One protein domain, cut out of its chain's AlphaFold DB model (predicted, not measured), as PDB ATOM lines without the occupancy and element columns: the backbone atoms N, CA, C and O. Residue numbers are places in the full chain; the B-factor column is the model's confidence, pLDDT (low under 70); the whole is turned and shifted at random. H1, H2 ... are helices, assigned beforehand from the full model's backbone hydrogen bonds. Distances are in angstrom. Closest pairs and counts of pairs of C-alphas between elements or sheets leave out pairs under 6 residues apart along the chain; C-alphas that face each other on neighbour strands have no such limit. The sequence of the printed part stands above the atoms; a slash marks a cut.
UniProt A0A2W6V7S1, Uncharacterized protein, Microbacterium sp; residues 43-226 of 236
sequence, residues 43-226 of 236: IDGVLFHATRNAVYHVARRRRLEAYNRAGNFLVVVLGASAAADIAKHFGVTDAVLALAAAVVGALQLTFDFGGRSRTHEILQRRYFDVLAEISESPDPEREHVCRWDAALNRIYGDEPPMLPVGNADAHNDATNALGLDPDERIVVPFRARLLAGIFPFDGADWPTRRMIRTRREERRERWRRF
ATOM      1  N   ILE A  43       7.268  -5.266 105.023       90.44
ATOM      2  CA  ILE A  43       5.874  -5.614 104.721       90.44
ATOM      3  C   ILE A  43       5.209  -4.486 103.926       90.44
ATOM      4  O   ILE A  43       4.526  -4.752 102.936       90.44
ATOM      5  N   ASP A  44       5.449  -3.230 104.313       91.44
ATOM      6  CA  ASP A  44       4.836  -2.058 103.682       91.44
ATOM      7  C   ASP A  44       5.260  -1.943 102.215       91.44
ATOM      8  O   ASP A  44       4.445  -1.596 101.359       91.44
ATOM      9  N   GLY A  45       6.512  -2.297 101.900       91.12
ATOM     10  CA  GLY A  45       7.011  -2.346 100.529       91.12
ATOM     11  C   GLY A  45       6.248  -3.355  99.674       91.12
ATOM     12  O   GLY A  45       5.707  -3.001  98.623       91.12
ATOM     13  N   VAL A  46       6.152  -4.604 100.137       94.31
ATOM     14  CA  VAL A  46       5.424  -5.673  99.431       94.31
ATOM     15  C   VAL A  46       3.942  -5.317  99.278       94.31
ATOM     16  O   VAL A  46       3.395  -5.426  98.178       94.31
ATOM     17  N   LEU A  47       3.307  -4.817 100.341       95.56
ATOM     18  CA  LEU A  47       1.913  -4.370 100.341       95.56
ATOM     19  C   LEU A  47       1.678  -3.235  99.336       95.56
ATOM     20  O   LEU A  47       0.717  -3.276  98.560       95.56
ATOM     21  N   PHE A  48       2.566  -2.240  99.309       95.81
ATOM     22  CA  PHE A  48       2.501  -1.132  98.364       95.81
ATOM     23  C   PHE A  48       2.629  -1.617  96.921       95.81
ATOM     24  O   PHE A  48       1.825  -1.240  96.064       95.81
ATOM     25  N   HIS A  49       3.603  -2.487  96.643       95.38
ATOM     26  CA  HIS A  49       3.796  -3.066  95.318       95.38
ATOM     27  C   HIS A  49       2.581  -3.888  94.875       95.38
ATOM     28  O   HIS A  49       2.054  -3.649  93.786       95.38
ATOM     29  N   ALA A  50       2.086  -4.798  95.711       97.19
ATOM     30  CA  ALA A  50       0.905  -5.598  95.404       97.19
ATOM     31  C   ALA A  50      -0.324  -4.710  95.130       97.19
ATOM     32  O   ALA A  50      -0.989  -4.865  94.103       97.19
ATOM     33  N   THR A  51      -0.564  -3.702  95.978       97.81
ATOM     34  CA  THR A  51      -1.680  -2.750  95.833       97.81
ATOM     35  C   THR A  51      -1.574  -1.946  94.540       97.81
ATOM     36  O   THR A  51      -2.536  -1.865  93.772       97.81
ATOM     37  N   ARG A  52      -0.398  -1.374  94.255       97.44
ATOM     38  CA  ARG A  52      -0.159  -0.587  93.041       97.44
ATOM     39  C   ARG A  52      -0.423  -1.408  91.783       97.44
ATOM     40  O   ARG A  52      -1.134  -0.938  90.896       97.44
ATOM     41  N   ASN A  53       0.128  -2.616  91.692       97.25
ATOM     42  CA  ASN A  53      -0.032  -3.444  90.496       97.25
ATOM     43  C   ASN A  53      -1.473  -3.967  90.349       97.25
ATOM     44  O   ASN A  53      -2.015  -3.956  89.240       97.25
ATOM     45  N   ALA A  54      -2.149  -4.307  91.455       97.75
ATOM     46  CA  ALA A  54      -3.573  -4.648  91.440       97.75
ATOM     47  C   ALA A  54      -4.413  -3.511  90.834       97.75
ATOM     48  O   ALA A  54      -5.167  -3.721  89.878       97.75
ATOM     49  N   VAL A  55      -4.246  -2.284  91.340       97.44
ATOM     50  CA  VAL A  55      -4.992  -1.110  90.864       97.44
ATOM     51  C   VAL A  55      -4.620  -0.744  89.423       97.44
ATOM     52  O   VAL A  55      -5.506  -0.416  88.627       97.44
ATOM     53  N   TYR A  56      -3.347  -0.874  89.039       97.19
ATOM     54  CA  TYR A  56      -2.908  -0.698  87.652       97.19
ATOM     55  C   TYR A  56      -3.679  -1.616  86.698       97.19
ATOM     56  O   TYR A  56      -4.238  -1.154  85.696       97.19
ATOM     57  N   HIS A  57      -3.766  -2.908  87.021       97.56
ATOM     58  CA  HIS A  57      -4.472  -3.869  86.183       97.56
ATOM     59  C   HIS A  57      -5.988  -3.660  86.173       97.56
ATOM     60  O   HIS A  57      -6.585  -3.779  85.102       97.56
ATOM     61  N   VAL A  58      -6.602  -3.227  87.283       97.75
ATOM     62  CA  VAL A  58      -8.011  -2.777  87.302       97.75
ATOM     63  C   VAL A  58      -8.227  -1.643  86.298       97.75
ATOM     64  O   VAL A  58      -9.136  -1.698  85.462       97.75
ATOM     65  N   ALA A  59      -7.401  -0.597  86.365       95.56
ATOM     66  CA  ALA A  59      -7.534   0.575  85.507       95.56
ATOM     67  C   ALA A  59      -7.300   0.220  84.031       95.56
ATOM     68  O   ALA A  59      -8.044   0.663  83.146       95.56
ATOM     69  N   ARG A  60      -6.293  -0.617  83.755       95.00
ATOM     70  CA  ARG A  60      -5.959  -1.062  82.401       95.00
ATOM     71  C   ARG A  60      -7.058  -1.934  81.800       95.00
ATOM     72  O   ARG A  60      -7.455  -1.673  80.663       95.00
ATOM     73  N   ARG A  61      -7.591  -2.890  82.566       96.56
ATOM     74  CA  ARG A  61      -8.749  -3.712  82.195       96.56
ATOM     75  C   ARG A  61      -9.935  -2.831  81.809       96.56
ATOM     76  O   ARG A  61     -10.400  -2.907  80.677       96.56
ATOM     77  N   ARG A  62     -10.365  -1.923  82.694       96.00
ATOM     78  CA  ARG A  62     -11.514  -1.027  82.447       96.00
ATOM     79  C   ARG A  62     -11.371  -0.230  81.149       96.00
ATOM     80  O   ARG A  62     -12.338  -0.083  80.406       96.00
ATOM     81  N   ARG A  63     -10.166   0.266  80.851       93.38
ATOM     82  CA  ARG A  63      -9.891   1.016  79.616       93.38
ATOM     83  C   ARG A  63     -10.007   0.136  78.367       93.38
ATOM     84  O   ARG A  63     -10.613   0.559  77.388       93.38
ATOM     85  N   LEU A  64      -9.455  -1.075  78.405       94.50
ATOM     86  CA  LEU A  64      -9.538  -2.025  77.290       94.50
ATOM     87  C   LEU A  64     -10.972  -2.516  77.066       94.50
ATOM     88  O   LEU A  64     -11.419  -2.574  75.922       94.50
ATOM     89  N   GLU A  65     -11.728  -2.784  78.135       96.44
ATOM     90  CA  GLU A  65     -13.160  -3.099  78.034       96.44
ATOM     91  C   GLU A  65     -13.946  -1.946  77.407       96.44
ATOM     92  O   GLU A  65     -14.799  -2.183  76.552       96.44
ATOM     93  N   ALA A  66     -13.645  -0.700  77.791       95.12
ATOM     94  CA  ALA A  66     -14.275   0.477  77.206       95.12
ATOM     95  C   ALA A  66     -13.978   0.590  75.703       95.12
ATOM     96  O   ALA A  66     -14.904   0.817  74.929       95.12
ATOM     97  N   TYR A  67     -12.731   0.367  75.270       94.00
ATOM     98  CA  TYR A  67     -12.382   0.355  73.843       94.00
ATOM     99  C   TYR A  67     -13.072  -0.772  73.080       94.00
ATOM    100  O   TYR A  67     -13.597  -0.536  71.995       94.00
ATOM    101  N   ASN A  68     -13.145  -1.970  73.663       95.50
ATOM    102  CA  ASN A  68     -13.844  -3.088  73.044       95.50
ATOM    103  C   ASN A  68     -15.342  -2.789  72.857       95.50
ATOM    104  O   ASN A  68     -15.892  -2.979  71.776       95.50
ATOM    105  N   ARG A  69     -16.003  -2.268  73.899       96.12
ATOM    106  CA  ARG A  69     -17.426  -1.898  73.841       96.12
ATOM    107  C   ARG A  69     -17.678  -0.742  72.877       96.12
ATOM    108  O   ARG A  69     -18.649  -0.797  72.131       96.12
ATOM    109  N   ALA A  70     -16.809   0.269  72.866       95.69
ATOM    110  CA  ALA A  70     -16.906   1.392  71.939       95.69
ATOM    111  C   ALA A  70     -16.747   0.939  70.482       95.69
ATOM    112  O   ALA A  70     -17.533   1.353  69.637       95.69
ATOM    113  N   GLY A  71     -15.793   0.051  70.191       94.75
ATOM    114  CA  GLY A  71     -15.629  -0.525  68.856       94.75
ATOM    115  C   GLY A  71     -16.868  -1.301  68.407       94.75
ATOM    116  O   GLY A  71     -17.407  -1.018  67.342       94.75
ATOM    117  N   ASN A  72     -17.395  -2.185  69.265       95.56
ATOM    118  CA  ASN A  72     -18.604  -2.957  68.962       95.56
ATOM    119  C   ASN A  72     -19.795  -2.037  68.687       95.56
ATOM    120  O   ASN A  72     -20.540  -2.241  67.732       95.56
ATOM    121  N   PHE A  73     -19.953  -1.002  69.512       96.31
ATOM    122  CA  PHE A  73     -20.983   0.006  69.317       96.31
ATOM    123  C   PHE A  73     -20.830   0.722  67.968       96.31
ATOM    124  O   PHE A  73     -21.807   0.834  67.234       96.31
ATOM    125  N   LEU A  74     -19.617   1.153  67.608       94.88
ATOM    126  CA  LEU A  74     -19.355   1.814  66.327       94.88
ATOM    127  C   LEU A  74     -19.666   0.906  65.134       94.88
ATOM    128  O   LEU A  74     -20.306   1.367  64.195       94.88
ATOM    129  N   VAL A  75     -19.280  -0.372  65.170       94.12
ATOM    130  CA  VAL A  75     -19.605  -1.328  64.096       94.12
ATOM    131  C   VAL A  75     -21.118  -1.471  63.927       94.12
ATOM    132  O   VAL A  75     -21.616  -1.393  62.807       94.12
ATOM    133  N   VAL A  76     -21.860  -1.624  65.028       94.94
ATOM    134  CA  VAL A  76     -23.326  -1.750  64.991       94.94
ATOM    135  C   VAL A  76     -23.982  -0.477  64.459       94.94
ATOM    136  O   VAL A  76     -24.862  -0.561  63.609       94.94
ATOM    137  N   VAL A  77     -23.549   0.699  64.922       91.94
ATOM    138  CA  VAL A  77     -24.100   1.983  64.464       91.94
ATOM    139  C   VAL A  77     -23.803   2.213  62.986       91.94
ATOM    140  O   VAL A  77     -24.711   2.571  62.247       91.94
ATOM    141  N   LEU A  78     -22.570   1.977  62.535       90.12
ATOM    142  CA  LEU A  78     -22.184   2.165  61.133       90.12
ATOM    143  C   LEU A  78     -22.861   1.153  60.194       90.12
ATOM    144  O   LEU A  78     -23.102   1.475  59.035       90.12
ATOM    145  N   GLY A  79     -23.180  -0.048  60.688       87.62
ATOM    146  CA  GLY A  79     -23.914  -1.072  59.941       87.62
ATOM    147  C   GLY A  79     -25.441  -0.917  59.964       87.62
ATOM    148  O   GLY A  79     -26.131  -1.618  59.226       87.62
ATOM    149  N   ALA A  80     -25.992  -0.033  60.800       90.50
ATOM    150  CA  ALA A  80     -27.433   0.160  60.909       90.50
ATOM    151  C   ALA A  80     -27.981   0.987  59.734       90.50
ATOM    152  O   ALA A  80     -27.451   2.046  59.397       90.50
ATOM    153  N   SER A  81     -29.112   0.565  59.160       75.75
ATOM    154  CA  SER A  81     -29.754   1.265  58.034       75.75
ATOM    155  C   SER A  81     -30.122   2.718  58.354       75.75
ATOM    156  O   SER A  81     -29.946   3.599  57.520       75.75
ATOM    157  N   ALA A  82     -30.546   2.997  59.589       77.94
ATOM    158  CA  ALA A  82     -30.855   4.354  60.039       77.94
ATOM    159  C   ALA A  82     -29.636   5.295  59.984       77.94
ATOM    160  O   ALA A  82     -29.789   6.490  59.731       77.94
ATOM    161  N   ALA A  83     -28.420   4.777  60.188       75.75
ATOM    162  CA  ALA A  83     -27.210   5.579  60.050       75.75
ATOM    163  C   ALA A  83     -26.935   5.941  58.584       75.75
ATOM    164  O   ALA A  83     -26.490   7.056  58.320       75.75
ATOM    165  N   ALA A  84     -27.256   5.051  57.637       79.50
ATOM    166  CA  ALA A  84     -27.138   5.326  56.205       79.50
ATOM    167  C   ALA A  84     -28.059   6.473  55.761       79.50
ATOM    168  O   ALA A  84     -27.633   7.369  55.034       79.50
ATOM    169  N   ASP A  85     -29.293   6.514  56.262       83.50
ATOM    170  CA  ASP A  85     -30.234   7.585  55.917       83.50
ATOM    171  C   ASP A  85     -29.817   8.949  56.488       83.50
ATOM    172  O   ASP A  85     -29.908   9.965  55.797       83.50
ATOM    173  N   ILE A  86     -29.273   8.982  57.709       83.94
ATOM    174  CA  ILE A  86     -28.701  10.205  58.295       83.94
ATOM    175  C   ILE A  86     -27.450  10.642  57.521       83.94
ATOM    176  O   ILE A  86     -27.283  11.823  57.223       83.94
ATOM    177  N   ALA A  87     -26.573   9.704  57.166       83.38
ATOM    178  CA  ALA A  87     -25.323   9.977  56.464       83.38
ATOM    179  C   ALA A  87     -25.542  10.605  55.079       83.38
ATOM    180  O   ALA A  87     -24.816  11.533  54.709       83.38
ATOM    181  N   LYS A  88     -26.596  10.191  54.363       86.94
ATOM    182  CA  LYS A  88     -27.006  10.809  53.091       86.94
ATOM    183  C   LYS A  88     -27.291  12.306  53.237       86.94
ATOM    184  O   LYS A  88     -26.949  13.068  52.337       86.94
ATOM    185  N   HIS A  89     -27.838  12.750  54.373       88.19
ATOM    186  CA  HIS A  89     -28.078  14.176  54.635       88.19
ATOM    187  C   HIS A  89     -26.778  14.995  54.718       88.19
ATOM    188  O   HIS A  89     -26.761  16.173  54.375       88.19
ATOM    189  N   PHE A  90     -25.675  14.356  55.110       88.88
ATOM    190  CA  PHE A  90     -24.338  14.951  55.160       88.88
ATOM    191  C   PHE A  90     -23.498  14.666  53.902       88.88
ATOM    192  O   PHE A  90     -22.304  14.956  53.888       88.88
ATOM    193  N   GLY A  91     -24.094  14.091  52.850       90.12
ATOM    194  CA  GLY A  91     -23.393  13.743  51.610       90.12
ATOM    195  C   GLY A  91     -22.433  12.555  51.735       90.12
ATOM    196  O   GLY A  91     -21.578  12.362  50.870       90.12
ATOM    197  N   VAL A  92     -22.547  11.757  52.798       90.50
ATOM    198  CA  VAL A  92     -21.741  10.548  52.999       90.50
ATOM    199  C   VAL A  92     -22.440   9.366  52.328       90.50
ATOM    200  O   VAL A  92     -23.637   9.159  52.511       90.50
ATOM    201  N   THR A  93     -21.697   8.589  51.539       91.31
ATOM    202  CA  THR A  93     -22.242   7.438  50.809       91.31
ATOM    203  C   THR A  93     -22.268   6.175  51.671       91.31
ATOM    204  O   THR A  93     -21.417   5.980  52.543       91.31
ATOM    205  N   ASP A  94     -23.194   5.265  51.363       88.94
ATOM    206  CA  ASP A  94     -23.327   3.965  52.039       88.94
ATOM    207  C   ASP A  94     -22.011   3.155  51.996       88.94
ATOM    208  O   ASP A  94     -21.651   2.476  52.957       88.94
ATOM    209  N   ALA A  95     -21.235   3.294  50.913       89.50
ATOM    210  CA  ALA A  95     -19.927   2.655  50.762       89.50
ATOM    211  C   ALA A  95     -18.895   3.139  51.796       89.50
ATOM    212  O   ALA A  95     -18.102   2.338  52.291       89.50
ATOM    213  N   VAL A  96     -18.903   4.430  52.153       91.62
ATOM    214  CA  VAL A  96     -17.987   4.987  53.163       91.62
ATOM    215  C   VAL A  96     -18.332   4.458  54.553       91.62
ATOM    216  O   VAL A  96     -17.424   4.109  55.308       91.62
ATOM    217  N   LEU A  97     -19.621   4.341  54.884       90.12
ATOM    218  CA  LEU A  97     -20.054   3.755  56.156       90.12
ATOM    219  C   LEU A  97     -19.682   2.275  56.260       90.12
ATOM    220  O   LEU A  97     -19.142   1.855  57.282       90.12
ATOM    221  N   ALA A  98     -19.910   1.506  55.192       90.56
ATOM    222  CA  ALA A  98     -19.534   0.096  55.137       90.56
ATOM    223  C   ALA A  98     -18.014  -0.089  55.287       90.56
ATOM    224  O   ALA A  98     -17.567  -0.934  56.064       90.56
ATOM    225  N   LEU A  99     -17.216   0.741  54.604       93.12
ATOM    226  CA  LEU A  99     -15.760   0.741  54.744       93.12
ATOM    227  C   LEU A  99     -15.335   1.098  56.175       93.12
ATOM    228  O   LEU A  99     -14.481   0.420  56.741       93.12
ATOM    229  N   ALA A 100     -15.942   2.120  56.782       93.12
ATOM    230  CA  ALA A 100     -15.649   2.508  58.158       93.12
ATOM    231  C   ALA A 100     -15.982   1.381  59.150       93.12
ATOM    232  O   ALA A 100     -15.157   1.065  60.008       93.12
ATOM    233  N   ALA A 101     -17.141   0.727  59.007       93.81
ATOM    234  CA  ALA A 101     -17.527  -0.415  59.836       93.81
ATOM    235  C   ALA A 101     -16.525  -1.571  59.701       93.81
ATOM    236  O   ALA A 101     -16.079  -2.126  60.707       93.81
ATOM    237  N   ALA A 102     -16.119  -1.892  58.466       94.50
ATOM    238  CA  ALA A 102     -15.133  -2.931  58.187       94.50
ATOM    239  C   ALA A 102     -13.761  -2.607  58.799       94.50
ATOM    240  O   ALA A 102     -13.149  -3.474  59.424       94.50
ATOM    241  N   VAL A 103     -13.294  -1.357  58.687       96.06
ATOM    242  CA  VAL A 103     -12.030  -0.905  59.290       96.06
ATOM    243  C   VAL A 103     -12.087  -1.000  60.813       96.06
ATOM    244  O   VAL A 103     -11.163  -1.542  61.416       96.06
ATOM    245  N   VAL A 104     -13.163  -0.527  61.450       95.62
ATOM    246  CA  VAL A 104     -13.307  -0.621  62.911       95.62
ATOM    247  C   VAL A 104     -13.313  -2.085  63.359       95.62
ATOM    248  O   VAL A 104     -12.559  -2.433  64.268       95.62
ATOM    249  N   GLY A 105     -14.079  -2.954  62.693       93.81
ATOM    250  CA  GLY A 105     -14.101  -4.387  62.995       93.81
ATOM    251  C   GLY A 105     -12.727  -5.050  62.836       93.81
ATOM    252  O   GLY A 105     -12.295  -5.803  63.711       93.81
ATOM    253  N   ALA A 106     -11.990  -4.713  61.774       95.88
ATOM    254  CA  ALA A 106     -10.633  -5.209  61.554       95.88
ATOM    255  C   ALA A 106      -9.653  -4.730  62.641       95.88
ATOM    256  O   ALA A 106      -8.843  -5.521  63.131       95.88
ATOM    257  N   LEU A 107      -9.743  -3.465  63.069       94.25
ATOM    258  CA  LEU A 107      -8.927  -2.925  64.162       94.25
ATOM    259  C   LEU A 107      -9.221  -3.639  65.487       94.25
ATOM    260  O   LEU A 107      -8.287  -3.968  66.217       94.25
ATOM    261  N   GLN A 108     -10.492  -3.917  65.792       94.00
ATOM    262  CA  GLN A 108     -10.862  -4.661  67.001       94.00
ATOM    263  C   GLN A 108     -10.266  -6.069  67.017       94.00
ATOM    264  O   GLN A 108      -9.739  -6.484  68.048       94.00
ATOM    265  N   LEU A 109     -10.313  -6.770  65.880       93.44
ATOM    266  CA  LEU A 109      -9.724  -8.100  65.747       93.44
ATOM    267  C   LEU A 109      -8.194  -8.057  65.863       93.44
ATOM    268  O   LEU A 109      -7.605  -8.884  66.547       93.44
ATOM    269  N   THR A 110      -7.556  -7.068  65.231       94.94
ATOM    270  CA  THR A 110      -6.090  -6.939  65.197       94.94
ATOM    271  C   THR A 110      -5.507  -6.605  66.569       94.94
ATOM    272  O   THR A 110      -4.482  -7.157  66.959       94.94
ATOM    273  N   PHE A 111      -6.136  -5.689  67.309       93.62
ATOM    274  CA  PHE A 111      -5.637  -5.270  68.620       93.62
ATOM    275  C   PHE A 111      -6.083  -6.168  69.775       93.62
ATOM    276  O   PHE A 111      -5.515  -6.052  70.866       93.62
ATOM    277  N   ASP A 112      -7.092  -7.011  69.549       95.12
ATOM    278  CA  ASP A 112      -7.662  -7.941  70.523       95.12
ATOM    279  C   ASP A 112      -7.878  -7.304  71.911       95.12
ATOM    280  O   ASP A 112      -7.361  -7.738  72.946       95.12
ATOM    281  N   PHE A 113      -8.642  -6.206  71.952       94.19
ATOM    282  CA  PHE A 113      -8.918  -5.505  73.213       94.19
ATOM    283  C   PHE A 113      -9.605  -6.417  74.243       94.19
ATOM    284  O   PHE A 113      -9.379  -6.265  75.447       94.19
ATOM    285  N   GLY A 114     -10.418  -7.370  73.774       93.62
ATOM    286  CA  GLY A 114     -11.096  -8.361  74.603       93.62
ATOM    287  C   GLY A 114     -10.125  -9.329  75.278       93.62
ATOM    288  O   GLY A 114     -10.129  -9.427  76.508       93.62
ATOM    289  N   GLY A 115      -9.258  -9.993  74.508       95.75
ATOM    290  CA  GLY A 115      -8.253 -10.907  75.050       95.75
ATOM    291  C   GLY A 115      -7.283 -10.201  75.993       95.75
ATOM    292  O   GLY A 115      -7.074 -10.656  77.119       95.75
ATOM    293  N   ARG A 116      -6.799  -9.008  75.621       95.25
ATOM    294  CA  ARG A 116      -5.918  -8.205  76.491       95.25
ATOM    295  C   ARG A 116      -6.581  -7.804  77.807       95.25
ATOM    296  O   ARG A 116      -5.923  -7.805  78.846       95.25
ATOM    297  N   SER A 117      -7.868  -7.453  77.783       96.69
ATOM    298  CA  SER A 117      -8.616  -7.159  79.008       96.69
ATOM    299  C   SER A 117      -8.649  -8.370  79.946       96.69
ATOM    300  O   SER A 117      -8.392  -8.232  81.141       96.69
ATOM    301  N   ARG A 118      -8.888  -9.566  79.393       97.31
ATOM    302  CA  ARG A 118      -8.911 -10.818  80.155       97.31
ATOM    303  C   ARG A 118      -7.556 -11.132  80.788       97.31
ATOM    304  O   ARG A 118      -7.517 -11.533  81.947       97.31
ATOM    305  N   THR A 119      -6.450 -10.896  80.081       97.31
ATOM    306  CA  THR A 119      -5.101 -11.023  80.657       97.31
ATOM    307  C   THR A 119      -4.940 -10.129  81.885       97.31
ATOM    308  O   THR A 119      -4.506 -10.590  82.938       97.31
ATOM    309  N   HIS A 120      -5.350  -8.862  81.786       97.56
ATOM    310  CA  HIS A 120      -5.285  -7.942  82.920       97.56
ATOM    311  C   HIS A 120      -6.242  -8.316  84.057       97.56
ATOM    312  O   HIS A 120      -5.892  -8.113  85.213       97.56
ATOM    313  N   GLU A 121      -7.406  -8.903  83.776       98.06
ATOM    314  CA  GLU A 121      -8.283  -9.463  84.812       98.06
ATOM    315  C   GLU A 121      -7.620 -10.620  85.574       98.06
ATOM    316  O   GLU A 121      -7.736 -10.685  86.798       98.06
ATOM    317  N   ILE A 122      -6.927 -11.525  84.879       98.25
ATOM    318  CA  ILE A 122      -6.228 -12.648  85.517       98.25
ATOM    319  C   ILE A 122      -5.098 -12.132  86.414       98.25
ATOM    320  O   ILE A 122      -5.009 -12.536  87.571       98.25
ATOM    321  N   LEU A 123      -4.275 -11.205  85.910       97.75
ATOM    322  CA  LEU A 123      -3.195 -10.588  86.687       97.75
ATOM    323  C   LEU A 123      -3.740  -9.836  87.903       97.75
ATOM    324  O   LEU A 123      -3.256 -10.023  89.013       97.75
ATOM    325  N   GLN A 124      -4.804  -9.049  87.712       97.75
ATOM    326  CA  GLN A 124      -5.499  -8.359  88.796       97.75
ATOM    327  C   GLN A 124      -5.890  -9.328  89.920       97.75
ATOM    328  O   GLN A 124      -5.631  -9.031  91.082       97.75
ATOM    329  N   ARG A 125      -6.522 -10.464  89.590       98.31
ATOM    330  CA  ARG A 125      -6.941 -11.460  90.590       98.31
ATOM    331  C   ARG A 125      -5.742 -12.012  91.358       98.31
ATOM    332  O   ARG A 125      -5.757 -11.947  92.576       98.31
ATOM    333  N   ARG A 126      -4.672 -12.401  90.657       98.44
ATOM    334  CA  ARG A 126      -3.440 -12.914  91.284       98.44
ATOM    335  C   ARG A 126      -2.812 -11.920  92.264       98.44
ATOM    336  O   ARG A 126      -2.319 -12.329  93.306       98.44
ATOM    337  N   TYR A 127      -2.848 -10.621  91.964       98.31
ATOM    338  CA  TYR A 127      -2.386  -9.606  92.917       98.31
ATOM    339  C   TYR A 127      -3.299  -9.468  94.136       98.31
ATOM    340  O   TYR A 127      -2.801  -9.281  95.244       98.31
ATOM    341  N   PHE A 128      -4.618  -9.562  93.954       98.38
ATOM    342  CA  PHE A 128      -5.550  -9.567  95.082       98.38
ATOM    343  C   PHE A 128      -5.419 -10.820  95.947       98.38
ATOM    344  O   PHE A 128      -5.576 -10.705  97.157       98.38
ATOM    345  N   ASP A 129      -5.071 -11.966  95.362       98.50
ATOM    346  CA  ASP A 129      -4.783 -13.186  96.119       98.50
ATOM    347  C   ASP A 129      -3.575 -12.965  97.049       98.50
ATOM    348  O   ASP A 129      -3.663 -13.229  98.243       98.50
ATOM    349  N   VAL A 130      -2.489 -12.347  96.556       97.88
ATOM    350  CA  VAL A 130      -1.336 -11.977  97.405       97.88
ATOM    351  C   VAL A 130      -1.731 -10.965  98.493       97.88
ATOM    352  O   VAL A 130      -1.295 -11.082  99.634       97.88
ATOM    353  N   LEU A 131      -2.575  -9.976  98.178       97.69
ATOM    354  CA  LEU A 131      -3.076  -9.020  99.180       97.69
ATOM    355  C   LEU A 131      -3.933  -9.689 100.264       97.69
ATOM    356  O   LEU A 131      -3.885  -9.268 101.423       97.69
ATOM    357  N   ALA A 132      -4.710 -10.710  99.899       98.06
ATOM    358  CA  ALA A 132      -5.470 -11.512 100.849       98.06
ATOM    359  C   ALA A 132      -4.527 -12.297 101.773       98.06
ATOM    360  O   ALA A 132      -4.664 -12.179 102.986       98.06
ATOM    361  N   GLU A 133      -3.506 -12.971 101.227       97.25
ATOM    362  CA  GLU A 133      -2.491 -13.680 102.027       97.25
ATOM    363  C   GLU A 133      -1.774 -12.755 103.028       97.25
ATOM    364  O   GLU A 133      -1.534 -13.138 104.176       97.25
ATOM    365  N   ILE A 134      -1.461 -11.519 102.614       96.06
ATOM    366  CA  ILE A 134      -0.884 -10.495 103.500       96.06
ATOM    367  C   ILE A 134      -1.858 -10.142 104.628       96.06
ATOM    368  O   ILE A 134      -1.464 -10.080 105.789       96.06
ATOM    369  N   SER A 135      -3.134  -9.936 104.301       95.38
ATOM    370  CA  SER A 135      -4.164  -9.554 105.278       95.38
ATOM    371  C   SER A 135      -4.498 -10.673 106.271       95.38
ATOM    372  O   SER A 135      -4.892 -10.395 107.401       95.38
ATOM    373  N   GLU A 136      -4.334 -11.934 105.867       96.62
ATOM    374  CA  GLU A 136      -4.520 -13.116 106.719       96.62
ATOM    375  C   GLU A 136      -3.370 -13.326 107.719       96.62
ATOM    376  O   GLU A 136      -3.513 -14.107 108.661       96.62
ATOM    377  N   SER A 137      -2.253 -12.612 107.551       94.19
ATOM    378  CA  SER A 137      -1.032 -12.764 108.350       94.19
ATOM    379  C   SER A 137      -0.730 -11.484 109.151       94.19
ATOM    380  O   SER A 137       0.155 -10.724 108.760       94.19
ATOM    381  N   PRO A 138      -1.443 -11.211 110.265       87.06
ATOM    382  CA  PRO A 138      -1.324  -9.955 111.018       87.06
ATOM    383  C   PRO A 138       0.049  -9.747 111.677       87.06
ATOM    384  O   PRO A 138       0.475  -8.605 111.821       87.06
ATOM    385  N   ASP A 139       0.756 -10.833 112.009       89.94
ATOM    386  CA  ASP A 139       2.109 -10.819 112.580       89.94
ATOM    387  C   ASP A 139       3.075 -11.618 111.681       89.94
ATOM    388  O   ASP A 139       3.457 -12.747 112.007       89.94
ATOM    389  N   PRO A 140       3.439 -11.099 110.495       89.50
ATOM    390  CA  PRO A 140       4.156 -11.896 109.517       89.50
ATOM    391  C   PRO A 140       5.649 -11.971 109.838       89.50
ATOM    392  O   PRO A 140       6.366 -10.975 109.922       89.50
ATOM    393  N   GLU A 141       6.141 -13.198 109.960       91.19
ATOM    394  CA  GLU A 141       7.574 -13.478 110.021       91.19
ATOM    395  C   GLU A 141       8.287 -13.160 108.694       91.19
ATOM    396  O   GLU A 141       7.674 -13.099 107.627       91.19
ATOM    397  N   ARG A 142       9.622 -13.048 108.738       89.44
ATOM    398  CA  ARG A 142      10.461 -12.780 107.555       89.44
ATOM    399  C   ARG A 142      10.195 -13.751 106.399       89.44
ATOM    400  O   ARG A 142      10.228 -13.335 105.244       89.44
ATOM    401  N   GLU A 143       9.921 -15.020 106.697       91.06
ATOM    402  CA  GLU A 143       9.620 -16.029 105.678       91.06
ATOM    403  C   GLU A 143       8.364 -15.678 104.860       91.06
ATOM    404  O   GLU A 143       8.357 -15.864 103.642       91.06
ATOM    405  N   HIS A 144       7.333 -15.105 105.489       94.31
ATOM    406  CA  HIS A 144       6.115 -14.671 104.798       94.31
ATOM    407  C   HIS A 144       6.422 -13.573 103.783       94.31
ATOM    408  O   HIS A 144       6.036 -13.682 102.622       94.31
ATOM    409  N   VAL A 145       7.208 -12.568 104.182       93.62
ATOM    410  CA  VAL A 145       7.625 -11.476 103.291       93.62
ATOM    411  C   VAL A 145       8.383 -12.017 102.079       93.62
ATOM    412  O   VAL A 145       8.090 -11.639 100.946       93.62
ATOM    413  N   CYS A 146       9.312 -12.952 102.294       92.56
ATOM    414  CA  CYS A 146      10.042 -13.609 101.210       92.56
ATOM    415  C   CYS A 146       9.116 -14.382 100.263       92.56
ATOM    416  O   CYS A 146       9.294 -14.355  99.044       92.56
ATOM    417  N   ARG A 147       8.123 -15.081 100.819       96.12
ATOM    418  CA  ARG A 147       7.145 -15.858 100.057       96.12
ATOM    419  C   ARG A 147       6.267 -14.958  99.193       96.12
ATOM    420  O   ARG A 147       6.066 -15.271  98.020       96.12
ATOM    421  N   TRP A 148       5.785 -13.847  99.744       96.75
ATOM    422  CA  TRP A 148       4.986 -12.870  99.009       96.75
ATOM    423  C   TRP A 148       5.802 -12.170  97.928       96.75
ATOM    424  O   TRP A 148       5.333 -12.068  96.800       96.75
ATOM    425  N   ASP A 149       7.039 -11.767  98.218       95.06
ATOM    426  CA  ASP A 149       7.929 -11.179  97.213       95.06
ATOM    427  C   ASP A 149       8.199 -12.160  96.059       95.06
ATOM    428  O   ASP A 149       8.053 -11.815  94.886       95.06
ATOM    429  N   ALA A 150       8.475 -13.431  96.368       95.81
ATOM    430  CA  ALA A 150       8.597 -14.478  95.357       95.81
ATOM    431  C   ALA A 150       7.295 -14.676  94.556       95.81
ATOM    432  O   ALA A 150       7.338 -14.914  93.347       95.81
ATOM    433  N   ALA A 151       6.128 -14.570  95.199       97.25
ATOM    434  CA  ALA A 151       4.839 -14.620  94.518       97.25
ATOM    435  C   ALA A 151       4.649 -13.435  93.561       97.25
ATOM    436  O   ALA A 151       4.303 -13.665  92.401       97.25
ATOM    437  N   LEU A 152       4.953 -12.207  93.993       96.31
ATOM    438  CA  LEU A 152       4.913 -11.015  93.143       96.31
ATOM    439  C   LEU A 152       5.882 -11.137  91.962       96.31
ATOM    440  O   LEU A 152       5.479 -10.903  90.829       96.31
ATOM    441  N   ASN A 153       7.116 -11.595  92.189       95.38
ATOM    442  CA  ASN A 153       8.109 -11.793  91.128       95.38
ATOM    443  C   ASN A 153       7.659 -12.803  90.065       95.38
ATOM    444  O   ASN A 153       7.886 -12.592  88.873       95.38
ATOM    445  N   ARG A 154       6.955 -13.868  90.467       97.44
ATOM    446  CA  ARG A 154       6.326 -14.791  89.510       97.44
ATOM    447  C   ARG A 154       5.226 -14.116  88.697       97.44
ATOM    448  O   ARG A 154       5.090 -14.426  87.523       97.44
ATOM    449  N   ILE A 155       4.446 -13.218  89.300       97.62
ATOM    450  CA  ILE A 155       3.417 -12.465  88.571       97.62
ATOM    451  C   ILE A 155       4.075 -11.480  87.596       97.62
ATOM    452  O   ILE A 155       3.670 -11.451  86.439       97.62
ATOM    453  N   TYR A 156       5.125 -10.760  88.011       95.31
ATOM    454  CA  TYR A 156       5.875  -9.831  87.152       95.31
ATOM    455  C   TYR A 156       6.432 -10.493  85.891       95.31
ATOM    456  O   TYR A 156       6.434  -9.873  84.831       95.31
ATOM    457  N   GLY A 157       6.871 -11.753  85.979       96.25
ATOM    458  CA  GLY A 157       7.349 -12.506  84.816       96.25
ATOM    459  C   GLY A 157       6.292 -12.710  83.724       96.25
ATOM    460  O   GLY A 157       6.643 -12.830  82.553       96.25
ATOM    461  N   ASP A 158       5.009 -12.695  84.094       96.56
ATOM    462  CA  ASP A 158       3.878 -12.878  83.179       96.56
ATOM    463  C   ASP A 158       3.297 -11.541  82.674       96.56
ATOM    464  O   ASP A 158       2.339 -11.523  81.890       96.56
ATOM    465  N   GLU A 159       3.821 -10.402  83.137       94.81
ATOM    466  CA  GLU A 159       3.239  -9.103  82.828       94.81
ATOM    467  C   GLU A 159       3.598  -8.603  81.426       94.81
ATOM    468  O   GLU A 159       4.758  -8.628  81.010       94.81
ATOM    469  N   PRO A 160       2.623  -8.037  80.692       92.94
ATOM    470  CA  PRO A 160       2.949  -7.236  79.525       92.94
ATOM    471  C   PRO A 160       3.654  -5.935  79.957       92.94
ATOM    472  O   PRO A 160       3.431  -5.460  81.074       92.94
ATOM    473  N   PRO A 161       4.406  -5.279  79.052       90.12
ATOM    474  CA  PRO A 161       5.078  -4.016  79.343       90.12
ATOM    475  C   PRO A 161       4.142  -2.990  79.993       90.12
ATOM    476  O   PRO A 161       3.055  -2.688  79.478       90.12
ATOM    477  N   MET A 162       4.565  -2.460  81.141       90.94
ATOM    478  CA  MET A 162       3.808  -1.444  81.862       90.94
ATOM    479  C   MET A 162       3.843  -0.109  81.127       90.94
ATOM    480  O   MET A 162       4.879   0.308  80.624       90.94
ATOM    481  N   LEU A 163       2.712   0.600  81.128       92.06
ATOM    482  CA  LEU A 163       2.650   1.967  80.620       92.06
ATOM    483  C   LEU A 163       3.043   2.948  81.736       92.06
ATOM    484  O   LEU A 163       2.287   3.048  82.709       92.06
ATOM    485  N   PRO A 164       4.137   3.722  81.596       92.44
ATOM    486  CA  PRO A 164       4.628   4.667  82.602       92.44
ATOM    487  C   PRO A 164       3.546   5.571  83.200       92.44
ATOM    488  O   PRO A 164       3.437   5.703  84.417       92.44
ATOM    489  N   VAL A 165       2.690   6.152  82.354       94.12
ATOM    490  CA  VAL A 165       1.599   7.032  82.803       94.12
ATOM    491  C   VAL A 165       0.553   6.271  83.622       94.12
ATOM    492  O   VAL A 165       0.098   6.763  84.651       94.12
ATOM    493  N   GLY A 166       0.185   5.063  83.189       93.50
ATOM    494  CA  GLY A 166      -0.762   4.228  83.926       93.50
ATOM    495  C   GLY A 166      -0.195   3.764  85.265       93.50
ATOM    496  O   GLY A 166      -0.912   3.765  86.260       93.50
ATOM    497  N   ASN A 167       1.095   3.428  85.302       94.06
ATOM    498  CA  ASN A 167       1.796   3.063  86.528       94.06
ATOM    499  C   ASN A 167       1.886   4.247  87.509       94.06
ATOM    500  O   ASN A 167       1.692   4.066  88.705       94.06
ATOM    501  N   ALA A 168       2.109   5.469  87.017       94.69
ATOM    502  CA  ALA A 168       2.112   6.674  87.848       94.69
ATOM    503  C   ALA A 168       0.732   6.987  88.454       94.69
ATOM    504  O   ALA A 168       0.638   7.363  89.622       94.69
ATOM    505  N   ASP A 169      -0.349   6.814  87.686       94.69
ATOM    506  CA  ASP A 169      -1.708   6.954  88.220       94.69
ATOM    507  C   ASP A 169      -2.009   5.849  89.256       94.69
ATOM    508  O   ASP A 169      -2.505   6.153  90.338       94.69
ATOM    509  N   ALA A 170      -1.607   4.602  88.996       95.75
ATOM    510  CA  ALA A 170      -1.761   3.500  89.949       95.75
ATOM    511  C   ALA A 170      -0.932   3.684  91.231       95.75
ATOM    512  O   ALA A 170      -1.387   3.325  92.314       95.75
ATOM    513  N   HIS A 171       0.264   4.273  91.130       96.00
ATOM    514  CA  HIS A 171       1.070   4.664  92.285       96.00
ATOM    515  C   HIS A 171       0.299   5.653  93.159       96.00
ATOM    516  O   HIS A 171       0.162   5.423  94.353       96.00
ATOM    517  N   ASN A 172      -0.281   6.697  92.559       96.56
ATOM    518  CA  ASN A 172      -1.090   7.671  93.292       96.56
ATOM    519  C   ASN A 172      -2.308   7.038  93.969       96.56
ATOM    520  O   ASN A 172      -2.649   7.419  95.089       96.56
ATOM    521  N   ASP A 173      -2.973   6.100  93.297       97.00
ATOM    522  CA  ASP A 173      -4.119   5.393  93.864       97.00
ATOM    523  C   ASP A 173      -3.700   4.478  95.024       97.00
ATOM    524  O   ASP A 173      -4.390   4.450  96.041       97.00
ATOM    525  N   ALA A 174      -2.546   3.810  94.934       96.12
ATOM    526  CA  ALA A 174      -1.982   3.023  96.032       96.12
ATOM    527  C   ALA A 174      -1.576   3.901  97.227       96.12
ATOM    528  O   ALA A 174      -1.931   3.581  98.358       96.12
ATOM    529  N   THR A 175      -0.924   5.046  96.985       95.69
ATOM    530  CA  THR A 175      -0.633   6.059  98.017       95.69
ATOM    531  C   THR A 175      -1.915   6.472  98.746       95.69
ATOM    532  O   THR A 175      -1.921   6.585  99.967       95.69
ATOM    533  N   ASN A 176      -3.023   6.652  98.016       96.19
ATOM    534  CA  ASN A 176      -4.316   7.000  98.612       96.19
ATOM    535  C   ASN A 176      -4.927   5.850  99.408       96.19
ATOM    536  O   ASN A 176      -5.441   6.084 100.498       96.19
ATOM    537  N   ALA A 177      -4.894   4.635  98.861       95.06
ATOM    538  CA  ALA A 177      -5.478   3.454  99.487       95.06
ATOM    539  C   ALA A 177      -4.786   3.107 100.812       95.06
ATOM    540  O   ALA A 177      -5.451   2.707 101.760       95.06
ATOM    541  N   LEU A 178      -3.468   3.312 100.880       94.31
ATOM    542  CA  LEU A 178      -2.643   3.011 102.050       94.31
ATOM    543  C   LEU A 178      -2.483   4.202 103.008       94.31
ATOM    544  O   LEU A 178      -1.791   4.089 104.014       94.31
ATOM    545  N   GLY A 179      -3.111   5.349 102.719       94.88
ATOM    546  CA  GLY A 179      -3.051   6.529 103.589       94.88
ATOM    547  C   GLY A 179      -1.662   7.175 103.693       94.88
ATOM    548  O   GLY A 179      -1.378   7.841 104.686       94.88
ATOM    549  N   LEU A 180      -0.808   6.985 102.684       93.00
ATOM    550  CA  LEU A 180       0.535   7.568 102.615       93.00
ATOM    551  C   LEU A 180       0.486   9.079 102.317       93.00
ATOM    552  O   LEU A 180      -0.555   9.626 101.934       93.00
ATOM    553  N   ASP A 181       1.624   9.764 102.481       93.50
ATOM    554  CA  ASP A 181       1.712  11.222 102.340       93.50
ATOM    555  C   ASP A 181       1.248  11.685 100.936       93.50
ATOM    556  O   ASP A 181       1.830  11.308  99.913       93.50
ATOM    557  N   PRO A 182       0.218  12.551 100.838       92.62
ATOM    558  CA  PRO A 182      -0.231  13.111  99.567       92.62
ATOM    559  C   PRO A 182       0.848  13.873  98.784       92.62
ATOM    560  O   PRO A 182       0.697  14.045  97.567       92.62
ATOM    561  N   ASP A 183       1.902  14.359  99.447       93.50
ATOM    562  CA  ASP A 183       3.029  15.033  98.800       93.50
ATOM    563  C   ASP A 183       3.951  14.056  98.045       93.50
ATOM    564  O   ASP A 183       4.721  14.510  97.192       93.50
ATOM    565  N   GLU A 184       3.809  12.740  98.249       91.06
ATOM    566  CA  GLU A 184       4.489  11.672  97.494       91.06
ATOM    567  C   GLU A 184       3.795  11.311  96.173       91.06
ATOM    568  O   GLU A 184       4.291  10.508  95.385       91.06
ATOM    569  N   ARG A 185       2.675  11.967  95.855       94.00
ATOM    570  CA  ARG A 185       1.970  11.730  94.593       94.00
ATOM    571  C   ARG A 185       2.762  12.231  93.389       94.00
ATOM    572  O   ARG A 185       3.227  13.376  93.348       94.00
ATOM    573  N   ILE A 186       2.803  11.409  92.352       95.31
ATOM    574  CA  ILE A 186       3.389  11.702  91.050       95.31
ATOM    575  C   ILE A 186       2.447  12.613  90.257       95.31
ATOM    576  O   ILE A 186       1.251  12.341  90.111       95.31
ATOM    577  N   VAL A 187       2.976  13.712  89.713       95.38
ATOM    578  CA  VAL A 187       2.184  14.656  88.913       95.38
ATOM    579  C   VAL A 187       2.341  14.357  87.429       95.38
ATOM    580  O   VAL A 187       3.305  14.773  86.791       95.38
ATOM    581  N   VAL A 188       1.335  13.691  86.863       93.94
ATOM    582  CA  VAL A 188       1.253  13.433  85.422       93.94
ATOM    583  C   VAL A 188       0.497  14.571  84.719       93.94
ATOM    584  O   VAL A 188      -0.616  14.919  85.133       93.94
ATOM    585  N   PRO A 189       1.039  15.162  83.639       93.19
ATOM    586  CA  PRO A 189       0.341  16.193  82.883       93.19
ATOM    587  C   PRO A 189      -0.856  15.619  82.115       93.19
ATOM    588  O   PRO A 189      -0.809  14.520  81.562       93.19
ATOM    589  N   PHE A 190      -1.923  16.415  81.997       90.69
ATOM    590  CA  PHE A 190      -3.169  16.009  81.335       90.69
ATOM    591  C   PHE A 190      -2.965  15.499  79.897       90.69
ATOM    592  O   PHE A 190      -3.556  14.496  79.507       90.69
ATOM    593  N   ARG A 191      -2.081  16.142  79.121       90.38
ATOM    594  CA  ARG A 191      -1.780  15.722  77.740       90.38
ATOM    595  C   ARG A 191      -1.155  14.326  77.677       90.38
ATOM    596  O   ARG A 191      -1.511  13.558  76.791       90.38
ATOM    597  N   ALA A 192      -0.275  13.985  78.623       92.56
ATOM    598  CA  ALA A 192       0.306  12.646  78.689       92.56
ATOM    599  C   ALA A 192      -0.762  11.606  79.045       92.56
ATOM    600  O   ALA A 192      -0.811  10.559  78.417       92.56
ATOM    601  N   ARG A 193      -1.689  11.925  79.963       90.19
ATOM    602  CA  ARG A 193      -2.825  11.040  80.287       90.19
ATOM    603  C   ARG A 193      -3.715  10.744  79.084       90.19
ATOM    604  O   ARG A 193      -4.098   9.595  78.893       90.19
ATOM    605  N   LEU A 194      -4.016  11.756  78.268       87.62
ATOM    606  CA  LEU A 194      -4.838  11.583  77.067       87.62
ATOM    607  C   LEU A 194      -4.144  10.696  76.020       87.62
ATOM    608  O   LEU A 194      -4.782   9.862  75.386       87.62
ATOM    609  N   LEU A 195      -2.830  10.863  75.866       88.94
ATOM    610  CA  LEU A 195      -2.029  10.177  74.852       88.94
ATOM    611  C   LEU A 195      -1.445   8.832  75.317       88.94
ATOM    612  O   LEU A 195      -0.939   8.080  74.488       88.94
ATOM    613  N   ALA A 196      -1.552   8.495  76.606       86.75
ATOM    614  CA  ALA A 196      -0.978   7.290  77.218       86.75
ATOM    615  C   ALA A 196      -1.517   5.965  76.654       86.75
ATOM    616  O   ALA A 196      -0.980   4.902  76.945       86.75
ATOM    617  N   GLY A 197      -2.621   5.995  75.902       79.62
ATOM    618  CA  GLY A 197      -3.127   4.821  75.191       79.62
ATOM    619  C   GLY A 197      -2.373   4.512  73.894       79.62
ATOM    620  O   GLY A 197      -2.406   3.366  73.457       79.62
ATOM    621  N   ILE A 198      -1.722   5.518  73.302       79.94
ATOM    622  CA  ILE A 198      -1.116   5.467  71.963       79.94
ATOM    623  C   ILE A 198       0.411   5.542  72.055       79.94
ATOM    624  O   ILE A 198       1.103   4.813  71.355       79.94
ATOM    625  N   PHE A 199       0.934   6.404  72.931       85.12
ATOM    626  CA  PHE A 199       2.369   6.600  73.108       85.12
ATOM    627  C   PHE A 199       2.824   6.034  74.457       85.12
ATOM    628  O   PHE A 199       2.175   6.310  75.470       85.12
ATOM    629  N   PRO A 200       3.933   5.273  74.498       80.06
ATOM    630  CA  PRO A 200       4.395   4.636  75.726       80.06
ATOM    631  C   PRO A 200       4.978   5.642  76.733       80.06
ATOM    632  O   PRO A 200       4.780   5.476  77.928       80.06
ATOM    633  N   PHE A 201       5.587   6.748  76.279       87.19
ATOM    634  CA  PHE A 201       6.305   7.706  77.145       87.19
ATOM    635  C   PHE A 201       7.430   7.053  77.971       87.19
ATOM    636  O   PHE A 201       7.669   7.442  79.117       87.19
ATOM    637  N   ASP A 202       8.122   6.071  77.393       83.69
ATOM    638  CA  ASP A 202       9.246   5.404  78.049       83.69
ATOM    639  C   ASP A 202      10.346   6.412  78.409       83.69
ATOM    640  O   ASP A 202      10.672   7.314  77.634       83.69
ATOM    641  N   GLY A 203      10.888   6.286  79.623       82.44
ATOM    642  CA  GLY A 203      11.923   7.181  80.148       82.44
ATOM    643  C   GLY A 203      11.431   8.557  80.614       82.44
ATOM    644  O   GLY A 203      12.246   9.379  81.033       82.44
ATOM    645  N   ALA A 204      10.124   8.836  80.575       85.50
ATOM    646  CA  ALA A 204       9.589  10.064  81.149       85.50
ATOM    647  C   ALA A 204       9.649  10.018  82.685       85.50
ATOM    648  O   ALA A 204       8.932   9.245  83.321       85.50
ATOM    649  N   ASP A 205      10.480  10.879  83.273       84.56
ATOM    650  CA  ASP A 205      10.522  11.099  84.719       84.56
ATOM    651  C   ASP A 205       9.486  12.159  85.126       84.56
ATOM    652  O   ASP A 205       9.517  13.313  84.673       84.56
ATOM    653  N   TRP A 206       8.537  11.755  85.969       90.00
ATOM    654  CA  TRP A 206       7.441  12.604  86.421       90.00
ATOM    655  C   TRP A 206       7.712  13.076  87.848       90.00
ATOM    656  O   TRP A 206       7.759  12.257  88.766       90.00
ATOM    657  N   PRO A 207       7.832  14.394  88.087       92.75
ATOM    658  CA  PRO A 207       8.158  14.884  89.411       92.75
ATOM    659  C   PRO A 207       7.000  14.662  90.385       92.75
ATOM    660  O   PRO A 207       5.824  14.899  90.083       92.75
ATOM    661  N   THR A 208       7.360  14.297  91.605       94.62
ATOM    662  CA  THR A 208       6.455  14.231  92.746       94.62
ATOM    663  C   THR A 208       5.959  15.626  93.149       94.62
ATOM    664  O   THR A 208       6.645  16.635  92.932       94.62
ATOM    665  N   ARG A 209       4.790  15.726  93.796       93.06
ATOM    666  CA  ARG A 209       4.271  16.993  94.350       93.06
ATOM    667  C   ARG A 209       5.273  17.676  95.276       93.06
ATOM    668  O   ARG A 209       5.497  18.881  95.121       93.06
ATOM    669  N   ARG A 210       5.940  16.908  96.142       93.69
ATOM    670  CA  ARG A 210       7.040  17.382  96.989       93.69
ATOM    671  C   ARG A 210       8.142  18.054  96.173       93.69
ATOM    672  O   ARG A 210       8.478  19.203  96.435       93.69
ATOM    673  N   MET A 211       8.636  17.401  95.119       93.00
ATOM    674  CA  MET A 211       9.681  17.963  94.252       93.00
ATOM    675  C   MET A 211       9.235  19.266  93.581       93.00
ATOM    676  O   MET A 211      10.006  20.222  93.494       93.00
ATOM    677  N   ILE A 212       7.985  19.340  93.116       93.38
ATOM    678  CA  ILE A 212       7.435  20.569  92.526       93.38
ATOM    679  C   ILE A 212       7.374  21.688  93.569       93.38
ATOM    680  O   ILE A 212       7.701  22.837  93.254       93.38
ATOM    681  N   ARG A 213       6.957  21.371  94.798       93.62
ATOM    682  CA  ARG A 213       6.899  22.317  95.914       93.62
ATOM    683  C   ARG A 213       8.293  22.840  96.264       93.62
ATOM    684  O   ARG A 213       8.480  24.055  96.236       93.62
ATOM    685  N   THR A 214       9.275  21.956  96.440       94.62
ATOM    686  CA  THR A 214      10.677  22.322  96.696       94.62
ATOM    687  C   THR A 214      11.237  23.200  95.576       94.62
ATOM    688  O   THR A 214      11.714  24.301  95.835       94.62
ATOM    689  N   ARG A 215      11.060  22.816  94.302       94.38
ATOM    690  CA  ARG A 215      11.490  23.636  93.150       94.38
ATOM    691  C   ARG A 215      10.825  25.019  93.132       94.38
ATOM    692  O   ARG A 215      11.434  26.002  92.704       94.38
ATOM    693  N   ARG A 216       9.562  25.135  93.561       93.88
ATOM    694  CA  ARG A 216       8.862  26.431  93.673       93.88
ATOM    695  C   ARG A 216       9.439  27.285  94.798       93.88
ATOM    696  O   ARG A 216       9.590  28.491  94.601       93.88
ATOM    697  N   GLU A 217       9.753  26.687  95.940       95.56
ATOM    698  CA  GLU A 217      10.372  27.358  97.087       95.56
ATOM    699  C   GLU A 217      11.783  27.852  96.737       95.56
ATOM    700  O   GLU A 217      12.047  29.051  96.842       95.56
ATOM    701  N   GLU A 218      12.623  27.006  96.140       95.62
ATOM    702  CA  GLU A 218      13.959  27.379  95.654       95.62
ATOM    703  C   GLU A 218      13.916  28.526  94.636       95.62
ATOM    704  O   GLU A 218      14.716  29.465  94.690       95.62
ATOM    705  N   ARG A 219      12.961  28.491  93.695       94.25
ATOM    706  CA  ARG A 219      12.769  29.584  92.729       94.25
ATOM    707  C   ARG A 219      12.359  30.881  93.421       94.25
ATOM    708  O   ARG A 219      12.856  31.942  93.040       94.25
ATOM    709  N   ARG A 220      11.485  30.817  94.432       95.00
ATOM    710  CA  ARG A 220      11.081  31.984  95.232       95.00
ATOM    711  C   ARG A 220      12.266  32.558  96.001       95.00
ATOM    712  O   ARG A 220      12.457  33.770  95.977       95.00
ATOM    713  N   GLU A 221      13.087  31.724  96.627       96.06
ATOM    714  CA  GLU A 221      14.290  32.162  97.341       96.06
ATOM    715  C   GLU A 221      15.343  32.754  96.409       96.06
ATOM    716  O   GLU A 221      15.908  33.811  96.697       96.06
ATOM    717  N   ARG A 222      15.588  32.115  95.261       94.50
ATOM    718  CA  ARG A 222      16.482  32.642  94.224       94.50
ATOM    719  C   ARG A 222      16.014  34.019  93.757       94.50
ATOM    720  O   ARG A 222      16.828  34.931  93.638       94.50
ATOM    721  N   TRP A 223      14.708  34.194  93.559       93.50
ATOM    722  CA  TRP A 223      14.130  35.479  93.178       93.50
ATOM    723  C   TRP A 223      14.213  36.527  94.297       93.50
ATOM    724  O   TRP A 223      14.543  37.678  94.023       93.50
ATOM    725  N   ARG A 224      13.999  36.144  95.565       93.50
ATOM    726  CA  ARG A 224      14.210  37.025  96.730       93.50
ATOM    727  C   ARG A 224      15.661  37.506  96.812       93.50
ATOM    728  O   ARG A 224      15.887  38.707  96.935       93.50
ATOM    729  N   ARG A 225      16.634  36.598  96.666       93.62
ATOM    730  CA  ARG A 225      18.072  36.927  96.639       93.62
ATOM    731  C   ARG A 225      18.434  37.839  95.473       93.62
ATOM    732  O   ARG A 225      19.152  38.816  95.662       93.62
ATOM    733  N   PHE A 226      17.909  37.551  94.283       94.50
ATOM    734  CA  PHE A 226      18.091  38.403  93.112       94.50
ATOM    735  C   PHE A 226      17.556  39.816  93.375       94.50
ATOM    736  O   PHE A 226      18.278  40.794  93.217       94.50
TER     737      PHE A 226
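What this domain is: This is residues 43 to 226 of the 236 residues of an uncharacterized protein of Microbacterium sp (UniProt A0A2W6V7S1). One long helix, H1, is a spine; H3 and then H4 run back along it one after the other, with the short helix H2 at the turn, and H5 folds back beside H4. H6 crosses H1 on the side away from H4, the small helix H7 sits past one end of H6 between two long loops, and residues 214 to 226 of H8 stick out as an arm. The printed part has 184 residues with eight named helices, H1 to H8 in chain order, and no named strand; the class is all helix. The whole is loose, with a radius of gyration of the C-alphas of 22.7 A, and flat, spanning 66 by 56 by 24 A.

Where its parts are: Find C-alpha 43 at (5.874, -5.614, 104.721); from there H1, residues 43 to 79, runs 54.0 A to C-alpha 79 at (-23.914, -1.072, 59.941). Next come H2, residues 81 to 89, and H3, residues 94 to 111, 25.9 A long. H4, residues 113 to 135, measures 32.7 A, and H5, residues 142 to 157, 23.0 A. Read on to H6, residues 164 to 177, 19.7 A, and H7, residues 190 to 195. H8, residues 209 to 226, runs 25.5 A and ends at C-alpha 226, at (18.091, 38.403, 93.112).

How they stand to each other: Start at H1, the hub, which touches four helices. H1, H4 and H5 form an up-and-down bundle, each helix running against the one before it. Look at Arg 61 and Ser 117, the closest C-alphas of H1 and H4, 4.7 A apart; the helices touch at a shallow tilt of 24 degrees, opposite ways. H4 and H5 are a helical hairpin at 3 degrees, closest at the C-alphas of Val 130 and Trp 148, 6.6 A. Residues 68 to 79 of H1 touch H3, closest at the C-alphas of Val 75 and Ala 101, 4.8 A. H3 and H4 meet only through their link. H2 touches H3, closest at the C-alphas of Ala 84 and Asp 94, 5.8 A. Residues 48 to 60 of H1 touch H6 at a steep tilt of 57 degrees, with the C-alphas of Tyr 56 and Ala 170 closest at 4.9 A. H6 and H7 only just touch, with 3 pairs of C-alphas within 8 A, the closest being Val 165 and Arg 193 at 6.5 A. H8 touches no helix. Every O i to N i+4 pair is within hydrogen-bond range in H1, H3, H4, H5, H6, H7 and H8; in H2, 4 of 5 are.

The domain as a whole: The C-alphas farthest apart are those of Gly 91 and Glu 141, 71.5 A. The printed part has no cut. The links from H6 to H7 and from H7 to H8 are long, with 12 and 13 residues. No printed residue has a pLDDT under 70.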